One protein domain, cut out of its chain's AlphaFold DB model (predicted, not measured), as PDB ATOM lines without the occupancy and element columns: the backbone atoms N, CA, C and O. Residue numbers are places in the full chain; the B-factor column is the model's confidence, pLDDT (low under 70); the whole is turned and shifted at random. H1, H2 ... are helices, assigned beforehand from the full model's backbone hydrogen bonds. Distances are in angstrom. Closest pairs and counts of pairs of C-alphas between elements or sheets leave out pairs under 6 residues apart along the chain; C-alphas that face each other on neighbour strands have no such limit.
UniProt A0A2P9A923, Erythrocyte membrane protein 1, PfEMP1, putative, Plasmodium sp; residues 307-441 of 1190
ATOM      1  N   ARG A 307     107.130 123.439 140.940       87.50
ATOM      2  CA  ARG A 307     107.019 124.471 141.986       87.50
ATOM      3  C   ARG A 307     107.152 125.882 141.415       87.50
ATOM      4  O   ARG A 307     106.379 126.761 141.784       87.50
ATOM      5  N   TYR A 308     108.110 126.102 140.510       87.88
ATOM      6  CA  TYR A 308     108.328 127.419 139.894       87.88
ATOM      7  C   TYR A 308     107.215 127.789 138.921       87.88
ATOM      8  O   TYR A 308     106.817 128.949 138.880       87.88
ATOM      9  N   MET A 309     106.687 126.812 138.180       87.31
ATOM     10  CA  MET A 309     105.526 127.007 137.318       87.31
ATOM     11  C   MET A 309     104.313 127.459 138.143       87.31
ATOM     12  O   MET A 309     103.722 128.486 137.824       87.31
ATOM     13  N   GLU A 310     103.986 126.764 139.239       85.81
ATOM     14  CA  GLU A 310     102.887 127.154 140.135       85.81
ATOM     15  C   GLU A 310     103.121 128.539 140.775       85.81
ATOM     16  O   GLU A 310     102.241 129.396 140.719       85.81
ATOM     17  N   GLU A 311     104.313 128.796 141.330       84.38
ATOM     18  CA  GLU A 311     104.670 130.082 141.951       84.38
ATOM     19  C   GLU A 311     104.571 131.255 140.964       84.38
ATOM     20  O   GLU A 311     103.999 132.298 141.285       84.38
ATOM     21  N   TRP A 312     105.102 131.091 139.750       86.25
ATOM     22  CA  TRP A 312     105.035 132.114 138.711       86.25
ATOM     23  C   TRP A 312     103.588 132.407 138.295       86.25
ATOM     24  O   TRP A 312     103.223 133.571 138.129       86.25
ATOM     25  N   PHE A 313     102.752 131.374 138.179       82.94
ATOM     26  CA  PHE A 313     101.349 131.530 137.808       82.94
ATOM     27  C   PHE A 313     100.506 132.228 138.877       82.94
ATOM     28  O   PHE A 313      99.656 133.050 138.531       82.94
ATOM     29  N   GLU A 314     100.744 131.940 140.160       79.31
ATOM     30  CA  GLU A 314     100.084 132.645 141.266       79.31
ATOM     31  C   GLU A 314     100.400 134.150 141.225       79.31
ATOM     32  O   GLU A 314      99.483 134.968 141.273       79.31
ATOM     33  N   ASN A 315     101.671 134.513 141.015       77.81
ATOM     34  CA  ASN A 315     102.096 135.909 140.877       77.81
ATOM     35  C   ASN A 315     101.522 136.580 139.611       77.81
ATOM     36  O   ASN A 315     101.072 137.725 139.660       77.81
ATOM     37  N   PHE A 316     101.497 135.870 138.477       83.56
ATOM     38  CA  PHE A 316     100.963 136.387 137.213       83.56
ATOM     39  C   PHE A 316      99.480 136.771 137.309       83.56
ATOM     40  O   PHE A 316      99.100 137.828 136.803       83.56
ATOM     41  N   LEU A 317      98.641 135.941 137.941       81.25
ATOM     42  CA  LEU A 317      97.208 136.235 138.067       81.25
ATOM     43  C   LEU A 317      96.954 137.504 138.901       81.25
ATOM     44  O   LEU A 317      96.082 138.299 138.543       81.25
ATOM     45  N   GLU A 318      97.746 137.724 139.951       75.81
ATOM     46  CA  GLU A 318      97.633 138.893 140.829       75.81
ATOM     47  C   GLU A 318      98.099 140.192 140.142       75.81
ATOM     48  O   GLU A 318      97.383 141.201 140.119       75.81
ATOM     49  N   GLU A 319      99.256 140.151 139.470       76.25
ATOM     50  CA  GLU A 319      99.734 141.256 138.629       76.25
ATOM     51  C   GLU A 319      98.721 141.583 137.512       76.25
ATOM     52  O   GLU A 319      98.382 142.752 137.294       76.25
ATOM     53  N   LYS A 320      98.171 140.555 136.843       82.06
ATOM     54  CA  LYS A 320      97.158 140.712 135.788       82.06
ATOM     55  C   LYS A 320      95.904 141.407 136.322       82.06
ATOM     56  O   LYS A 320      95.454 142.369 135.701       82.06
ATOM     57  N   ARG A 321      95.358 140.964 137.465       80.19
ATOM     58  CA  ARG A 321      94.190 141.577 138.136       80.19
ATOM     59  C   ARG A 321      94.434 143.061 138.417       80.19
ATOM     60  O   ARG A 321      93.591 143.897 138.082       80.19
ATOM     61  N   THR A 322      95.606 143.395 138.955       74.44
ATOM     62  CA  THR A 322      95.994 144.771 139.299       74.44
ATOM     63  C   THR A 322      96.066 145.692 138.075       74.44
ATOM     64  O   THR A 322      95.428 146.750 138.057       74.44
ATOM     65  N   ILE A 323      96.790 145.298 137.021       77.00
ATOM     66  CA  ILE A 323      96.962 146.137 135.820       77.00
ATOM     67  C   ILE A 323      95.630 146.266 135.060       77.00
ATOM     68  O   ILE A 323      95.256 147.370 134.651       77.00
ATOM     69  N   ALA A 324      94.862 145.174 134.955       78.00
ATOM     70  CA  ALA A 324      93.552 145.148 134.307       78.00
ATOM     71  C   ALA A 324      92.546 146.118 134.955       78.00
ATOM     72  O   ALA A 324      91.842 146.843 134.249       78.00
ATOM     73  N   ASN A 325      92.497 146.170 136.292       77.50
ATOM     74  CA  ASN A 325      91.621 147.083 137.037       77.50
ATOM     75  C   ASN A 325      91.985 148.560 136.802       77.50
ATOM     76  O   ASN A 325      91.103 149.400 136.614       77.50
ATOM     77  N   ARG A 326      93.285 148.886 136.772       74.75
ATOM     78  CA  ARG A 326      93.764 150.258 136.537       74.75
ATOM     79  C   ARG A 326      93.481 150.728 135.108       74.75
ATOM     80  O   ARG A 326      93.036 151.857 134.912       74.75
ATOM     81  N   MET A 327      93.685 149.850 134.127       81.75
ATOM     82  CA  MET A 327      93.347 150.091 132.722       81.75
ATOM     83  C   MET A 327      91.835 150.296 132.526       81.75
ATOM     84  O   MET A 327      91.444 151.283 131.902       81.75
ATOM     85  N   GLU A 328      90.983 149.426 133.093       79.06
ATOM     86  CA  GLU A 328      89.522 149.614 133.087       79.06
ATOM     87  C   GLU A 328      89.159 151.006 133.609       79.06
ATOM     88  O   GLU A 328      88.417 151.738 132.952       79.06
ATOM     89  N   GLY A 329      89.676 151.384 134.781       73.00
ATOM     90  CA  GLY A 329      89.309 152.638 135.427       73.00
ATOM     91  C   GLY A 329      89.644 153.875 134.588       73.00
ATOM     92  O   GLY A 329      88.841 154.803 134.533       73.00
ATOM     93  N   ILE A 330      90.780 153.869 133.885       75.00
ATOM     94  CA  ILE A 330      91.187 154.961 132.986       75.00
ATOM     95  C   ILE A 330      90.318 154.976 131.717       75.00
ATOM     96  O   ILE A 330      89.745 156.007 131.368       75.00
ATOM     97  N   CYS A 331      90.148 153.828 131.056       74.19
ATOM     98  CA  CYS A 331      89.378 153.724 129.810       74.19
ATOM     99  C   CYS A 331      87.862 153.931 129.976       74.19
ATOM    100  O   CYS A 331      87.189 154.316 129.021       74.19
ATOM    101  N   THR A 332      87.324 153.711 131.179       70.44
ATOM    102  CA  THR A 332      85.914 153.973 131.529       70.44
ATOM    103  C   THR A 332      85.696 155.328 132.214       70.44
ATOM    104  O   THR A 332      84.585 155.623 132.644       70.44
ATOM    105  N   GLU A 333      86.739 156.160 132.317       66.00
ATOM    106  CA  GLU A 333      86.736 157.485 132.970       66.00
ATOM    107  C   GLU A 333      86.408 157.483 134.479       66.00
ATOM    108  O   GLU A 333      86.241 158.548 135.080       66.00
ATOM    109  N   LYS A 334      86.363 156.301 135.117       68.69
ATOM    110  CA  LYS A 334      86.218 156.137 136.576       68.69
ATOM    111  C   LYS A 334      87.424 156.715 137.328       68.69
ATOM    112  O   LYS A 334      87.265 157.277 138.407       68.69
ATOM    113  N   ILE A 335      88.620 156.587 136.753       62.91
ATOM    114  CA  ILE A 335      89.871 157.171 137.247       62.91
ATOM    115  C   ILE A 335      90.184 158.391 136.383       62.91
ATOM    116  O   ILE A 335      90.566 158.257 135.219       62.91
ATOM    117  N   LYS A 336      90.044 159.591 136.955       56.88
ATOM    118  CA  LYS A 336      90.464 160.833 136.295       56.88
ATOM    119  C   LYS A 336      91.980 161.004 136.453       56.88
ATOM    120  O   LYS A 336      92.451 161.001 137.591       56.88
ATOM    121  N   PRO A 337      92.754 161.158 135.365       52.47
ATOM    122  CA  PRO A 337      94.181 161.435 135.477       52.47
ATOM    123  C   PRO A 337      94.444 162.833 136.050       52.47
ATOM    124  O   PRO A 337      93.604 163.730 135.961       52.47
ATOM    125  N   ILE A 338      95.646 163.017 136.602       49.94
ATOM    126  CA  ILE A 338      96.161 164.335 136.996       49.94
ATOM    127  C   ILE A 338      96.139 165.244 135.759       49.94
ATOM    128  O   ILE A 338      96.498 164.820 134.660       49.94
ATOM    129  N   ASN A 339      95.668 166.479 135.935       47.78
ATOM    130  CA  ASN A 339      95.268 167.365 134.843       47.78
ATOM    131  C   ASN A 339      96.483 167.975 134.111       47.78
ATOM    132  O   ASN A 339      96.832 169.133 134.333       47.78
ATOM    133  N   ILE A 340      97.148 167.184 133.264       48.53
ATOM    134  CA  ILE A 340      98.261 167.622 132.410       48.53
ATOM    135  C   ILE A 340      97.683 168.323 131.166       48.53
ATOM    136  O   ILE A 340      96.991 167.668 130.377       48.53
ATOM    137  N   PRO A 341      97.959 169.624 130.940       40.78
ATOM    138  CA  PRO A 341      97.426 170.346 129.789       40.78
ATOM    139  C   PRO A 341      97.828 169.693 128.457       40.78
ATOM    140  O   PRO A 341      99.008 169.535 128.162       40.78
ATOM    141  N   GLY A 342      96.833 169.327 127.643       53.75
ATOM    142  CA  GLY A 342      97.019 168.815 126.278       53.75
ATOM    143  C   GLY A 342      96.856 167.300 126.086       53.75
ATOM    144  O   GLY A 342      96.641 166.868 124.952       53.75
ATOM    145  N   ILE A 343      96.876 166.479 127.144       56.44
ATOM    146  CA  ILE A 343      96.708 165.019 127.004       56.44
ATOM    147  C   ILE A 343      95.217 164.649 126.994       56.44
ATOM    148  O   ILE A 343      94.521 164.749 128.001       56.44
ATOM    149  N   LYS A 344      94.714 164.171 125.848       61.66
ATOM    150  CA  LYS A 344      93.345 163.636 125.732       61.66
ATOM    151  C   LYS A 344      93.233 162.281 126.441       61.66
ATOM    152  O   LYS A 344      94.087 161.421 126.246       61.66
ATOM    153  N   ASN A 345      92.134 162.052 127.167       63.41
ATOM    154  CA  ASN A 345      91.874 160.794 127.886       63.41
ATOM    155  C   ASN A 345      91.946 159.547 126.971       63.41
ATOM    156  O   ASN A 345      92.519 158.525 127.338       63.41
ATOM    157  N   GLU A 346      91.472 159.674 125.728       64.56
ATOM    158  CA  GLU A 346      91.585 158.663 124.662       64.56
ATOM    159  C   GLU A 346      93.048 158.229 124.407       64.56
ATOM    160  O   GLU A 346      93.328 157.044 124.230       64.56
ATOM    161  N   SER A 347      94.005 159.163 124.482       69.94
ATOM    162  CA  SER A 347      95.439 158.867 124.354       69.94
ATOM    163  C   SER A 347      96.014 158.156 125.580       69.94
ATOM    164  O   SER A 347      96.946 157.367 125.433       69.94
ATOM    165  N   LEU A 348      95.494 158.427 126.781       72.88
ATOM    166  CA  LEU A 348      95.974 157.798 128.012       72.88
ATOM    167  C   LEU A 348      95.421 156.375 128.161       72.88
ATOM    168  O   LEU A 348      96.184 155.457 128.452       72.88
ATOM    169  N   CYS A 349      94.132 156.174 127.871       77.31
ATOM    170  CA  CYS A 349      93.549 154.839 127.735       77.31
ATOM    171  C   CYS A 349      94.361 153.997 126.739       77.31
ATOM    172  O   CYS A 349      94.793 152.900 127.081       77.31
ATOM    173  N   LYS A 350      94.690 154.547 125.558       80.62
ATOM    174  CA  LYS A 350      95.534 153.868 124.562       80.62
ATOM    175  C   LYS A 350      96.912 153.456 125.107       80.62
ATOM    176  O   LYS A 350      97.352 152.347 124.821       80.62
ATOM    177  N   GLN A 351      97.574 154.290 125.913       80.00
ATOM    178  CA  GLN A 351      98.856 153.934 126.545       80.00
ATOM    179  C   GLN A 351      98.712 152.791 127.559       80.00
ATOM    180  O   GLN A 351      99.470 151.828 127.495       80.00
ATOM    181  N   TYR A 352      97.722 152.847 128.456       79.31
ATOM    182  CA  TYR A 352      97.492 151.775 129.436       79.31
ATOM    183  C   TYR A 352      97.039 150.466 128.780       79.31
ATOM    184  O   TYR A 352      97.423 149.390 129.229       79.31
ATOM    185  N   CYS A 353      96.286 150.551 127.686       81.56
ATOM    186  CA  CYS A 353      95.924 149.415 126.849       81.56
ATOM    187  C   CYS A 353      97.131 148.777 126.158       81.56
ATOM    188  O   CYS A 353      97.239 147.554 126.155       81.56
ATOM    189  N   ASN A 354      98.055 149.582 125.623       83.94
ATOM    190  CA  ASN A 354      99.319 149.076 125.089       83.94
ATOM    191  C   ASN A 354     100.146 148.401 126.191       83.94
ATOM    192  O   ASN A 354     100.571 147.268 126.010       83.94
ATOM    193  N   HIS A 355     100.289 149.034 127.358       82.50
ATOM    194  CA  HIS A 355     101.066 148.473 128.464       82.50
ATOM    195  C   HIS A 355     100.475 147.162 129.008       82.50
ATOM    196  O   HIS A 355     101.201 146.207 129.273       82.50
ATOM    197  N   TYR A 356      99.148 147.073 129.140       85.25
ATOM    198  CA  TYR A 356      98.487 145.834 129.550       85.25
ATOM    199  C   TYR A 356      98.577 144.742 128.474       85.25
ATOM    200  O   TYR A 356      98.764 143.571 128.804       85.25
ATOM    201  N   LYS A 357      98.515 145.117 127.190       86.31
ATOM    202  CA  LYS A 357      98.793 144.214 126.068       86.31
ATOM    203  C   LYS A 357     100.220 143.658 126.148       86.31
ATOM    204  O   LYS A 357     100.377 142.443 126.198       86.31
ATOM    205  N   GLU A 358     101.227 144.526 126.238       83.25
ATOM    206  CA  GLU A 358     102.647 144.166 126.379       83.25
ATOM    207  C   GLU A 358     102.884 143.252 127.589       83.25
ATOM    208  O   GLU A 358     103.605 142.260 127.493       83.25
ATOM    209  N   PHE A 359     102.227 143.544 128.716       86.19
ATOM    210  CA  PHE A 359     102.257 142.707 129.911       86.19
ATOM    211  C   PHE A 359     101.694 141.299 129.654       86.19
ATOM    212  O   PHE A 359     102.372 140.311 129.937       86.19
ATOM    213  N   VAL A 360     100.476 141.179 129.112       85.00
ATOM    214  CA  VAL A 360      99.842 139.870 128.866       85.00
ATOM    215  C   VAL A 360     100.613 139.071 127.809       85.00
ATOM    216  O   VAL A 360     100.854 137.879 128.005       85.00
ATOM    217  N   GLU A 361     101.055 139.714 126.726       82.00
ATOM    218  CA  GLU A 361     101.838 139.083 125.658       82.00
ATOM    219  C   GLU A 361     103.210 138.612 126.169       82.00
ATOM    220  O   GLU A 361     103.567 137.449 125.980       82.00
ATOM    221  N   GLY A 362     103.943 139.451 126.913       79.00
ATOM    222  CA  GLY A 362     105.229 139.075 127.508       79.00
ATOM    223  C   GLY A 362     105.112 137.966 128.563       79.00
ATOM    224  O   GLY A 362     105.981 137.095 128.664       79.00
ATOM    225  N   ARG A 363     104.012 137.933 129.328       85.50
ATOM    226  CA  ARG A 363     103.733 136.848 130.282       85.50
ATOM    227  C   ARG A 363     103.336 135.542 129.573       85.50
ATOM    228  O   ARG A 363     103.711 134.480 130.070       85.50
ATOM    229  N   LYS A 364     102.693 135.583 128.395       87.56
ATOM    230  CA  LYS A 364     102.418 134.379 127.580       87.56
ATOM    231  C   LYS A 364     103.705 133.644 127.197       87.56
ATOM    232  O   LYS A 364     103.769 132.423 127.337       87.56
ATOM    233  N   THR A 365     104.743 134.376 126.782       84.00
ATOM    234  CA  THR A 365     106.059 133.790 126.477       84.00
ATOM    235  C   THR A 365     106.629 133.049 127.686       84.00
ATOM    236  O   THR A 365     107.054 131.906 127.545       84.00
ATOM    237  N   CYS A 366     106.548 133.630 128.888       84.81
ATOM    238  CA  CYS A 366     106.998 132.956 130.107       84.81
ATOM    239  C   CYS A 366     106.217 131.670 130.419       84.81
ATOM    240  O   CYS A 366     106.847 130.674 130.765       84.81
ATOM    241  N   TYR A 367     104.888 131.635 130.255       86.88
ATOM    242  CA  TYR A 367     104.119 130.388 130.403       86.88
ATOM    243  C   TYR A 367     104.616 129.299 129.440       86.88
ATOM    244  O   TYR A 367     104.889 128.175 129.865       86.88
ATOM    245  N   GLN A 368     104.789 129.633 128.158       86.50
ATOM    246  CA  GLN A 368     105.283 128.689 127.153       86.50
ATOM    247  C   GLN A 368     106.701 128.194 127.479       86.50
ATOM    248  O   GLN A 368     106.982 126.998 127.339       86.50
ATOM    249  N   THR A 369     107.572 129.079 127.980       86.50
ATOM    250  CA  THR A 369     108.897 128.720 128.501       86.50
ATOM    251  C   THR A 369     108.784 127.756 129.679       86.50
ATOM    252  O   THR A 369     109.421 126.707 129.636       86.50
ATOM    253  N   TYR A 370     107.950 128.041 130.686       87.12
ATOM    254  CA  TYR A 370     107.742 127.147 131.833       87.12
ATOM    255  C   TYR A 370     107.240 125.770 131.411       87.12
ATOM    256  O   TYR A 370     107.822 124.772 131.826       87.12
ATOM    257  N   LYS A 371     106.220 125.705 130.548       87.00
ATOM    258  CA  LYS A 371     105.664 124.441 130.049       87.00
ATOM    259  C   LYS A 371     106.731 123.614 129.331       87.00
ATOM    260  O   LYS A 371     107.033 122.501 129.749       87.00
ATOM    261  N   THR A 372     107.390 124.198 128.331       88.25
ATOM    262  CA  THR A 372     108.417 123.506 127.533       88.25
ATOM    263  C   THR A 372     109.621 123.088 128.382       88.25
ATOM    264  O   THR A 372     110.056 121.939 128.322       88.25
ATOM    265  N   LYS A 373     110.164 123.996 129.203       88.12
ATOM    266  CA  LYS A 373     111.370 123.730 130.000       88.12
ATOM    267  C   LYS A 373     111.104 122.782 131.165       88.12
ATOM    268  O   LYS A 373     111.961 121.956 131.466       88.12
ATOM    269  N   CYS A 374     109.925 122.839 131.783       88.56
ATOM    270  CA  CYS A 374     109.556 121.876 132.813       88.56
ATOM    271  C   CYS A 374     109.307 120.486 132.209       88.56
ATOM    272  O   CYS A 374     109.842 119.516 132.731       88.56
ATOM    273  N   GLU A 375     108.641 120.363 131.053       89.12
ATOM    274  CA  GLU A 375     108.559 119.080 130.333       89.12
ATOM    275  C   GLU A 375     109.946 118.516 129.967       89.12
ATOM    276  O   GLU A 375     110.199 117.328 130.158       89.12
ATOM    277  N   GLU A 376     110.863 119.343 129.450       87.44
ATOM    278  CA  GLU A 376     112.248 118.942 129.147       87.44
ATOM    279  C   GLU A 376     113.017 118.464 130.390       87.44
ATOM    280  O   GLU A 376     113.778 117.498 130.304       87.44
ATOM    281  N   ASN A 377     112.821 119.122 131.535       87.31
ATOM    282  CA  ASN A 377     113.443 118.761 132.807       87.31
ATOM    283  C   ASN A 377     112.855 117.450 133.364       87.31
ATOM    284  O   ASN A 377     113.610 116.513 133.637       87.31
ATOM    285  N   LEU A 378     111.523 117.337 133.427       87.94
ATOM    286  CA  LEU A 378     110.801 116.169 133.948       87.94
ATOM    287  C   LEU A 378     111.066 114.898 133.139       87.94
ATOM    288  O   LEU A 378     111.222 113.839 133.736       87.94
ATOM    289  N   LYS A 379     111.229 114.986 131.809       87.44
ATOM    290  CA  LYS A 379     111.660 113.855 130.952       87.44
ATOM    291  C   LYS A 379     112.980 113.210 131.398       87.44
ATOM    292  O   LYS A 379     113.243 112.069 131.033       87.44
ATOM    293  N   THR A 380     113.820 113.927 132.153       80.00
ATOM    294  CA  THR A 380     115.100 113.418 132.682       80.00
ATOM    295  C   THR A 380     115.027 112.924 134.131       80.00
ATOM    296  O   THR A 380     116.044 112.488 134.671       80.00
ATOM    297  N   ASP A 381     113.849 112.975 134.756       81.38
ATOM    298  CA  ASP A 381     113.608 112.522 136.124       81.38
ATOM    299  C   ASP A 381     113.192 111.037 136.169       81.38
ATOM    300  O   ASP A 381     112.385 110.572 135.361       81.38
ATOM    301  N   SER A 382     113.727 110.276 137.128       76.81
ATOM    302  CA  SER A 382     113.476 108.830 137.266       76.81
ATOM    303  C   SER A 382     112.045 108.467 137.675       76.81
ATOM    304  O   SER A 382     111.600 107.348 137.424       76.81
ATOM    305  N   THR A 383     111.342 109.388 138.328       79.56
ATOM    306  CA  THR A 383     109.991 109.213 138.873       79.56
ATOM    307  C   THR A 383     108.952 109.818 137.932       79.56
ATOM    308  O   THR A 383     107.928 109.193 137.652       79.56
ATOM    309  N   TYR A 384     109.232 111.012 137.402       83.31
ATOM    310  CA  TYR A 384     108.293 111.789 136.589       83.31
ATOM    311  C   TYR A 384     108.496 111.645 135.073       83.31
ATOM    312  O   TYR A 384     107.602 112.022 134.322       83.31
ATOM    313  N   GLY A 385     109.606 111.067 134.596       81.69
ATOM    314  CA  GLY A 385     109.964 111.031 133.168       81.69
ATOM    315  C   GLY A 385     109.046 110.231 132.239       81.69
ATOM    316  O   GLY A 385     109.163 110.350 131.019       81.69
ATOM    317  N   LYS A 386     108.095 109.457 132.779       88.06
ATOM    318  CA  LYS A 386     107.024 108.836 131.983       88.06
ATOM    319  C   LYS A 386     106.081 109.910 131.441       88.06
ATOM    320  O   LYS A 386     105.569 110.728 132.200       88.06
ATOM    321  N   GLU A 387     105.794 109.855 130.142       86.06
ATOM    322  CA  GLU A 387     104.994 110.868 129.435       86.06
ATOM    323  C   GLU A 387     103.610 111.115 130.042       86.06
ATOM    324  O   GLU A 387     103.202 112.262 130.204       86.06
ATOM    325  N   GLU A 388     102.927 110.051 130.452       85.94
ATOM    326  CA  GLU A 388     101.623 110.122 131.116       85.94
ATOM    327  C   GLU A 388     101.695 110.833 132.482       85.94
ATOM    328  O   GLU A 388     100.752 111.519 132.870       85.94
ATOM    329  N   VAL A 389     102.824 110.717 133.193       85.06
ATOM    330  CA  VAL A 389     103.001 111.225 134.563       85.06
ATOM    331  C   VAL A 389     103.309 112.720 134.563       85.06
ATOM    332  O   VAL A 389     102.578 113.486 135.193       85.06
ATOM    333  N   TYR A 390     104.339 113.177 133.833       87.06
ATOM    334  CA  TYR A 390     104.649 114.613 133.817       87.06
ATOM    335  C   TYR A 390     103.539 115.443 133.160       87.06
ATOM    336  O   TYR A 390     103.266 116.555 133.611       87.06
ATOM    337  N   LYS A 391     102.838 114.901 132.150       87.31
ATOM    338  CA  LYS A 391     101.672 115.575 131.560       87.31
ATOM    339  C   LYS A 391     100.514 115.696 132.550       87.31
ATOM    340  O   LYS A 391      99.885 116.749 132.585       87.31
ATOM    341  N   ALA A 392     100.253 114.678 133.373       86.69
ATOM    342  CA  ALA A 392      99.203 114.738 134.390       86.69
ATOM    343  C   ALA A 392      99.494 115.785 135.483       86.69
ATOM    344  O   ALA A 392      98.599 116.552 135.844       86.69
ATOM    345  N   GLU A 393     100.736 115.877 135.974       86.62
ATOM    346  CA  GLU A 393     101.112 116.891 136.977       86.62
ATOM    347  C   GLU A 393     101.103 118.319 136.404       86.62
ATOM    348  O   GLU A 393     100.625 119.240 137.067       86.62
ATOM    349  N   ILE A 394     101.528 118.518 135.149       88.12
ATOM    350  CA  ILE A 394     101.385 119.819 134.470       88.12
ATOM    351  C   ILE A 394      99.902 120.178 134.306       88.12
ATOM    352  O   ILE A 394      99.495 121.273 134.694       88.12
ATOM    353  N   GLN A 395      99.065 119.252 133.823       86.12
ATOM    354  CA  GLN A 395      97.623 119.486 133.684       86.12
ATOM    355  C   GLN A 395      96.946 119.816 135.018       86.12
ATOM    356  O   GLN A 395      96.023 120.622 135.045       86.12
ATOM    357  N   LYS A 396      97.387 119.234 136.135       86.75
ATOM    358  CA  LYS A 396      96.874 119.541 137.480       86.75
ATOM    359  C   LYS A 396      97.148 120.992 137.886       86.75
ATOM    360  O   LYS A 396      96.239 121.649 138.393       86.75
ATOM    361  N   ILE A 397      98.345 121.513 137.598       84.94
ATOM    362  CA  ILE A 397      98.663 122.940 137.772       84.94
ATOM    363  C   ILE A 397      97.784 123.790 136.843       84.94
ATOM    364  O   ILE A 397      97.163 124.750 137.296       84.94
ATOM    365  N   GLU A 398      97.644 123.403 135.571       85.62
ATOM    366  CA  GLU A 398      96.792 124.117 134.609       85.62
ATOM    367  C   GLU A 398      95.314 124.163 135.046       85.62
ATOM    368  O   GLU A 398      94.654 125.192 134.898       85.62
ATOM    369  N   ARG A 399      94.806 123.093 135.670       82.88
ATOM    370  CA  ARG A 399      93.431 122.988 136.190       82.88
ATOM    371  C   ARG A 399      93.208 123.959 137.358       82.88
ATOM    372  O   ARG A 399      92.245 124.722 137.344       82.88
ATOM    373  N   LEU A 400      94.160 124.022 138.294       77.12
ATOM    374  CA  LEU A 400      94.163 124.971 139.415       77.12
ATOM    375  C   LEU A 400      94.218 126.436 138.944       77.12
ATOM    376  O   LEU A 400      93.571 127.305 139.529       77.12
ATOM    377  N   ILE A 401      94.944 126.729 137.862       77.06
ATOM    378  CA  ILE A 401      94.993 128.073 137.259       77.06
ATOM    379  C   ILE A 401      93.664 128.418 136.579       77.06
ATOM    380  O   ILE A 401      93.169 129.536 136.732       77.06
ATOM    381  N   LYS A 402      93.058 127.469 135.859       80.69
ATOM    382  CA  LYS A 402      91.733 127.622 135.239       80.69
ATOM    383  C   LYS A 402      90.653 127.937 136.282       80.69
ATOM    384  O   LYS A 402      89.842 128.832 136.061       80.69
ATOM    385  N   GLU A 403      90.695 127.275 137.437       75.44
ATOM    386  CA  GLU A 403      89.820 127.556 138.582       75.44
ATOM    387  C   GLU A 403      90.094 128.936 139.205       75.44
ATOM    388  O   GLU A 403      89.183 129.761 139.280       75.44
ATOM    389  N   LYS A 404      91.347 129.240 139.583       68.38
ATOM    390  CA  LYS A 404      91.721 130.529 140.207       68.38
ATOM    391  C   LYS A 404      91.482 131.747 139.308       68.38
ATOM    392  O   LYS A 404      91.217 132.833 139.813       68.38
ATOM    393  N   SER A 405      91.587 131.585 137.991       68.25
ATOM    394  CA  SER A 405      91.338 132.654 137.012       68.25
ATOM    395  C   SER A 405      89.858 132.863 136.675       68.25
ATOM    396  O   SER A 405      89.541 133.828 135.981       68.25
ATOM    397  N   GLY A 406      88.959 131.975 137.119       67.25
ATOM    398  CA  GLY A 406      87.540 132.011 136.751       67.25
ATOM    399  C   GLY A 406      87.268 131.709 135.271       67.25
ATOM    400  O   GLY A 406      86.192 132.024 134.766       67.25
ATOM    401  N   CYS A 407      88.227 131.122 134.549       73.38
ATOM    402  CA  CYS A 407      88.121 130.930 133.108       73.38
ATOM    403  C   CYS A 407      87.216 129.740 132.737       73.38
ATOM    404  O   CYS A 407      87.688 128.623 132.506       73.38
ATOM    405  N   GLU A 408      85.907 129.974 132.610       73.19
ATOM    406  CA  GLU A 408      84.946 128.946 132.170       73.19
ATOM    407  C   GLU A 408      85.300 128.366 130.784       73.19
ATOM    408  O   GLU A 408      85.177 127.163 130.563       73.19
ATOM    409  N   LYS A 409      85.819 129.203 129.873       74.31
ATOM    410  CA  LYS A 409      86.201 128.833 128.496       74.31
ATOM    411  C   LYS A 409      87.537 128.087 128.361       74.31
ATOM    412  O   LYS A 409      87.804 127.556 127.285       74.31
ATOM    413  N   CYS A 410      88.363 128.021 129.409       76.31
ATOM    414  CA  CYS A 410      89.689 127.381 129.373       76.31
ATOM    415  C   CYS A 410      89.628 125.852 129.511       76.31
ATOM    416  O   CYS A 410      90.640 125.210 129.778       76.31
ATOM    417  N   GLU A 411      88.452 125.241 129.372       79.50
ATOM    418  CA  GLU A 411      88.300 123.791 129.362       79.50
ATOM    419  C   GLU A 411      87.335 123.362 128.258       79.50
ATOM    420  O   GLU A 411      86.219 123.870 128.141       79.50
ATOM    421  N   LYS A 412      87.753 122.387 127.447       73.00
ATOM    422  CA  LYS A 412      86.934 121.838 126.365       73.00
ATOM    423  C   LYS A 412      87.084 120.323 126.331       73.00
ATOM    424  O   LYS A 412      88.150 119.802 126.016       73.00
ATOM    425  N   LYS A 413      85.996 119.610 126.649       66.56
ATOM    426  CA  LYS A 413      85.954 118.136 126.755       66.56
ATOM    427  C   LYS A 413      87.022 117.557 127.714       66.56
ATOM    428  O   LYS A 413      87.643 116.550 127.398       66.56
ATOM    429  N   GLY A 414      87.260 118.206 128.857       65.75
ATOM    430  CA  GLY A 414      88.221 117.758 129.879       65.75
ATOM    431  C   GLY A 414      89.692 118.120 129.620       65.75
ATOM    432  O   GLY A 414      90.522 117.954 130.516       65.75
ATOM    433  N   ASN A 415      90.020 118.634 128.428       73.88
ATOM    434  CA  ASN A 415      91.337 119.193 128.134       73.88
ATOM    435  C   ASN A 415      91.370 120.688 128.480       73.88
ATOM    436  O   ASN A 415      90.428 121.419 128.159       73.88
ATOM    437  N   ILE A 416      92.454 121.124 129.118       80.81
ATOM    438  CA  ILE A 416      92.630 122.494 129.608       80.81
ATOM    439  C   ILE A 416      93.414 123.289 128.566       80.81
ATOM    440  O   ILE A 416      94.439 122.826 128.067       80.81
ATOM    441  N   ASP A 417      92.936 124.487 128.252       82.69
ATOM    442  CA  ASP A 417      93.578 125.419 127.332       82.69
ATOM    443  C   ASP A 417      93.683 126.801 127.987       82.69
ATOM    444  O   ASP A 417      92.722 127.571 128.028       82.69
ATOM    445  N   LEU A 418      94.864 127.103 128.531       84.12
ATOM    446  CA  LEU A 418      95.136 128.380 129.189       84.12
ATOM    447  C   LEU A 418      95.483 129.509 128.213       84.12
ATOM    448  O   LEU A 418      95.585 130.650 128.663       84.12
ATOM    449  N   ASP A 419      95.619 129.258 126.902       83.50
ATOM    450  CA  ASP A 419      95.910 130.333 125.943       83.50
ATOM    451  C   ASP A 419      94.816 131.410 125.949       83.50
ATOM    452  O   ASP A 419      95.106 132.581 125.702       83.50
ATOM    453  N   LYS A 420      93.585 131.043 126.335       81.31
ATOM    454  CA  LYS A 420      92.472 131.975 126.546       81.31
ATOM    455  C   LYS A 420      92.721 132.990 127.664       81.31
ATOM    456  O   LYS A 420      92.304 134.129 127.520       81.31
ATOM    457  N   ILE A 421      93.488 132.662 128.708       83.88
ATOM    458  CA  ILE A 421      93.866 133.629 129.760       83.88
ATOM    459  C   ILE A 421      94.765 134.743 129.196       83.88
ATOM    460  O   ILE A 421      94.771 135.860 129.725       83.88
ATOM    461  N   PHE A 422      95.499 134.459 128.119       84.94
ATOM    462  CA  PHE A 422      96.364 135.410 127.420       84.94
ATOM    463  C   PHE A 422      95.696 136.033 126.181       84.94
ATOM    464  O   PHE A 422      96.292 136.883 125.522       84.94
ATOM    465  N   ASP A 423      94.462 135.640 125.861       80.50
ATOM    466  CA  ASP A 423      93.696 136.181 124.744       80.50
ATOM    467  C   ASP A 423      93.139 137.559 125.125       80.50
ATOM    468  O   ASP A 423      92.286 137.700 126.001       80.50
ATOM    469  N   LEU A 424      93.651 138.611 124.485       73.06
ATOM    470  CA  LEU A 424      93.209 139.990 124.716       73.06
ATOM    471  C   LEU A 424      91.837 140.297 124.087       73.06
ATOM    472  O   LEU A 424      91.325 141.405 124.270       73.06
ATOM    473  N   THR A 425      91.247 139.354 123.352       66.69
ATOM    474  CA  THR A 425      89.920 139.488 122.735       66.69
ATOM    475  C   THR A 425      88.812 138.772 123.510       66.69
ATOM    476  O   THR A 425      87.638 139.014 123.240       66.69
ATOM    477  N   ASP A 426      89.153 137.937 124.497       69.06
ATOM    478  CA  ASP A 426      88.170 137.210 125.299       69.06
ATOM    479  C   ASP A 426      87.665 138.050 126.489       69.06
ATOM    480  O   ASP A 426      88.401 138.354 127.427       69.06
ATOM    481  N   SER A 427      86.383 138.416 126.446       62.66
ATOM    482  CA  SER A 427      85.706 139.284 127.423       62.66
ATOM    483  C   SER A 427      85.631 138.731 128.845       62.66
ATOM    484  O   SER A 427      85.514 139.506 129.793       62.66
ATOM    485  N   ASP A 428      85.659 137.407 128.995       60.84
ATOM    486  CA  ASP A 428      85.330 136.735 130.256       60.84
ATOM    487  C   ASP A 428      86.592 136.557 131.105       60.84
ATOM    488  O   ASP A 428      86.563 136.645 132.330       60.84
ATOM    489  N   THR A 429      87.721 136.347 130.432       64.25
ATOM    490  CA  THR A 429      89.043 136.169 131.041       64.25
ATOM    491  C   THR A 429      89.875 137.443 131.069       64.25
ATOM    492  O   THR A 429      90.911 137.489 131.749       64.25
ATOM    493  N   ASN A 430      89.491 138.466 130.300       68.69
ATOM    494  CA  ASN A 430      90.358 139.595 130.023       68.69
ATOM    495  C   ASN A 430      89.608 140.931 129.913       68.69
ATOM    496  O   ASN A 430      88.744 141.129 129.066       68.69
ATOM    497  N   LYS A 431      90.000 141.916 130.732       68.56
ATOM    498  CA  LYS A 431      89.405 143.267 130.710       68.56
ATOM    499  C   LYS A 431      89.861 144.121 129.520       68.56
ATOM    500  O   LYS A 431      89.398 145.247 129.358       68.56
ATOM    501  N   SER A 432      90.761 143.622 128.674       65.31
ATOM    502  CA  SER A 432      91.269 144.327 127.486       65.31
ATOM    503  C   SER A 432      90.192 144.682 126.458       65.31
ATOM    504  O   SER A 432      90.436 145.551 125.626       65.31
ATOM    505  N   TYR A 433      88.984 144.111 126.528       66.00
ATOM    506  CA  TYR A 433      87.871 144.552 125.681       66.00
ATOM    507  C   TYR A 433      87.542 146.049 125.867       66.00
ATOM    508  O   TYR A 433      87.171 146.713 124.900       66.00
ATOM    509  N   TYR A 434      87.782 146.636 127.052       68.69
ATOM    510  CA  TYR A 434      87.639 148.085 127.269       68.69
ATOM    511  C   TYR A 434      88.520 148.923 126.322       68.69
ATOM    512  O   TYR A 434      88.137 150.033 125.951       68.69
ATOM    513  N   CYS A 435      89.651 148.374 125.869       71.25
ATOM    514  CA  CYS A 435      90.534 148.989 124.876       71.25
ATOM    515  C   CYS A 435      89.955 148.980 123.458       71.25
ATOM    516  O   CYS A 435      90.315 149.823 122.644       71.25
ATOM    517  N   GLN A 436      89.054 148.043 123.152       64.25
ATOM    518  CA  GLN A 436      88.381 147.940 121.854       64.25
ATOM    519  C   GLN A 436      87.145 148.856 121.773       64.25
ATOM    520  O   GLN A 436      86.762 149.304 120.690       64.25
ATOM    521  N   CYS A 437      86.553 149.208 122.921       65.25
ATOM    522  CA  CYS A 437      85.362 150.059 122.996       65.25
ATOM    523  C   CYS A 437      85.636 151.571 122.771       65.25
ATOM    524  O   CYS A 437      84.687 152.364 122.757       65.25
ATOM    525  N   ASN A 438      86.906 151.975 122.586       57.66
ATOM    526  CA  ASN A 438      87.369 153.328 122.218       57.66
ATOM    527  C   ASN A 438      86.598 154.474 122.909       57.66
ATOM    528  O   ASN A 438      85.976 155.323 122.265       57.66
ATOM    529  N   GLY A 439      86.599 154.464 124.246       54.75
ATOM    530  CA  GLY A 439      86.209 155.605 125.085       54.75
ATOM    531  C   GLY A 439      84.775 156.139 124.938       54.75
ATOM    532  O   GLY A 439      84.527 157.222 125.458       54.75
ATOM    533  N   LYS A 440      83.881 155.422 124.224       54.69
ATOM    534  CA  LYS A 440      82.399 155.552 124.084       54.69
ATOM    535  C   LYS A 440      81.899 155.227 122.667       54.69
ATOM    536  O   LYS A 440      80.714 154.934 122.523       54.69
ATOM    537  N   LYS A 441      82.747 155.274 121.628       54.41
ATOM    538  CA  LYS A 441      82.293 155.185 120.219       54.41
ATOM    539  C   LYS A 441      81.683 153.835 119.823       54.41
ATOM    540  O   LYS A 441      80.746 153.827 119.035       54.41
TER     541      LYS A 441
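What this domain is: This is residues 307 to 441 of the 1190 residues of the protein "Erythrocyte membrane protein 1, PfEMP1, putative" of Plasmodium sp (UniProt A0A2P9A923). A long rod is built on a helical hairpin of H1 and H2, side by side, with H3 folding back from the end of H2 to meet the beginning of H1. From H3 the remaining residues, loops with the short helices H4 and H5, run back along the hairpin, while residues 338 to 344 stick out at its turn. The printed part has 135 residues with five named helices, H1 to H5 in chain order, and no named strand, an all helix class. It is loose, with a radius of gyration of the C-alphas of 18.2 A and spans of 64 by 28 by 17 A.

Where its parts are: H1, residues 307 to 331, begins at C-alpha 307 (107.019, 124.471, 141.986) and is 36.3 A long. H2, residues 345 to 378, is the longest at 48.9 A and ends at C-alpha 378 (110.801, 116.169, 133.948). H3, residues 387 to 404, measures 26.1 A. H4 holds residues 418 to 422 and H5 residues 433 to 436, where C-alpha 436 is at (88.381, 147.940, 121.854).

How they stand to each other: H1, H2 and H3 form an up and down bundle, each running against the one before. The hub, H2, touches H1 in a hairpin at a shallow tilt of 10 degrees, opposite ways, the closest C-alphas being Cys 331 and Cys 349 at 4.8 A. H2 and H3, also a hairpin, touch through residues 371 to 378 and 390 to 394 alone, closest at the C-alphas of Leu 378 and Tyr 390, 6.3 A. H3 touches H1 with residues 397 to 401 alone. H4 touches H2, C-alphas Phe 422 and Val 360 being closest at 5.8 A. H5 only just touches H1 and H2, with 3 pairs of C-alphas within 8 A each. H3 has every O i to N i+4 pair within hydrogen-bond range, H1 20 of 21, H2 29 of 30 and H4 0 of 1, with 2 of 2 O i to N i+3 pairs; H5 is too short for an O i to N i+4 pair.

The domain as a whole: The C-alphas of Pro 341 and Ser 382 are farthest apart, 64.0 A. The printed part has no cut; the links H1 to H2 and H3 to H4 are long. Mean pLDDT of the printed part is 76.4, with residues 333 to 347 and 425 to 434 among those under 70.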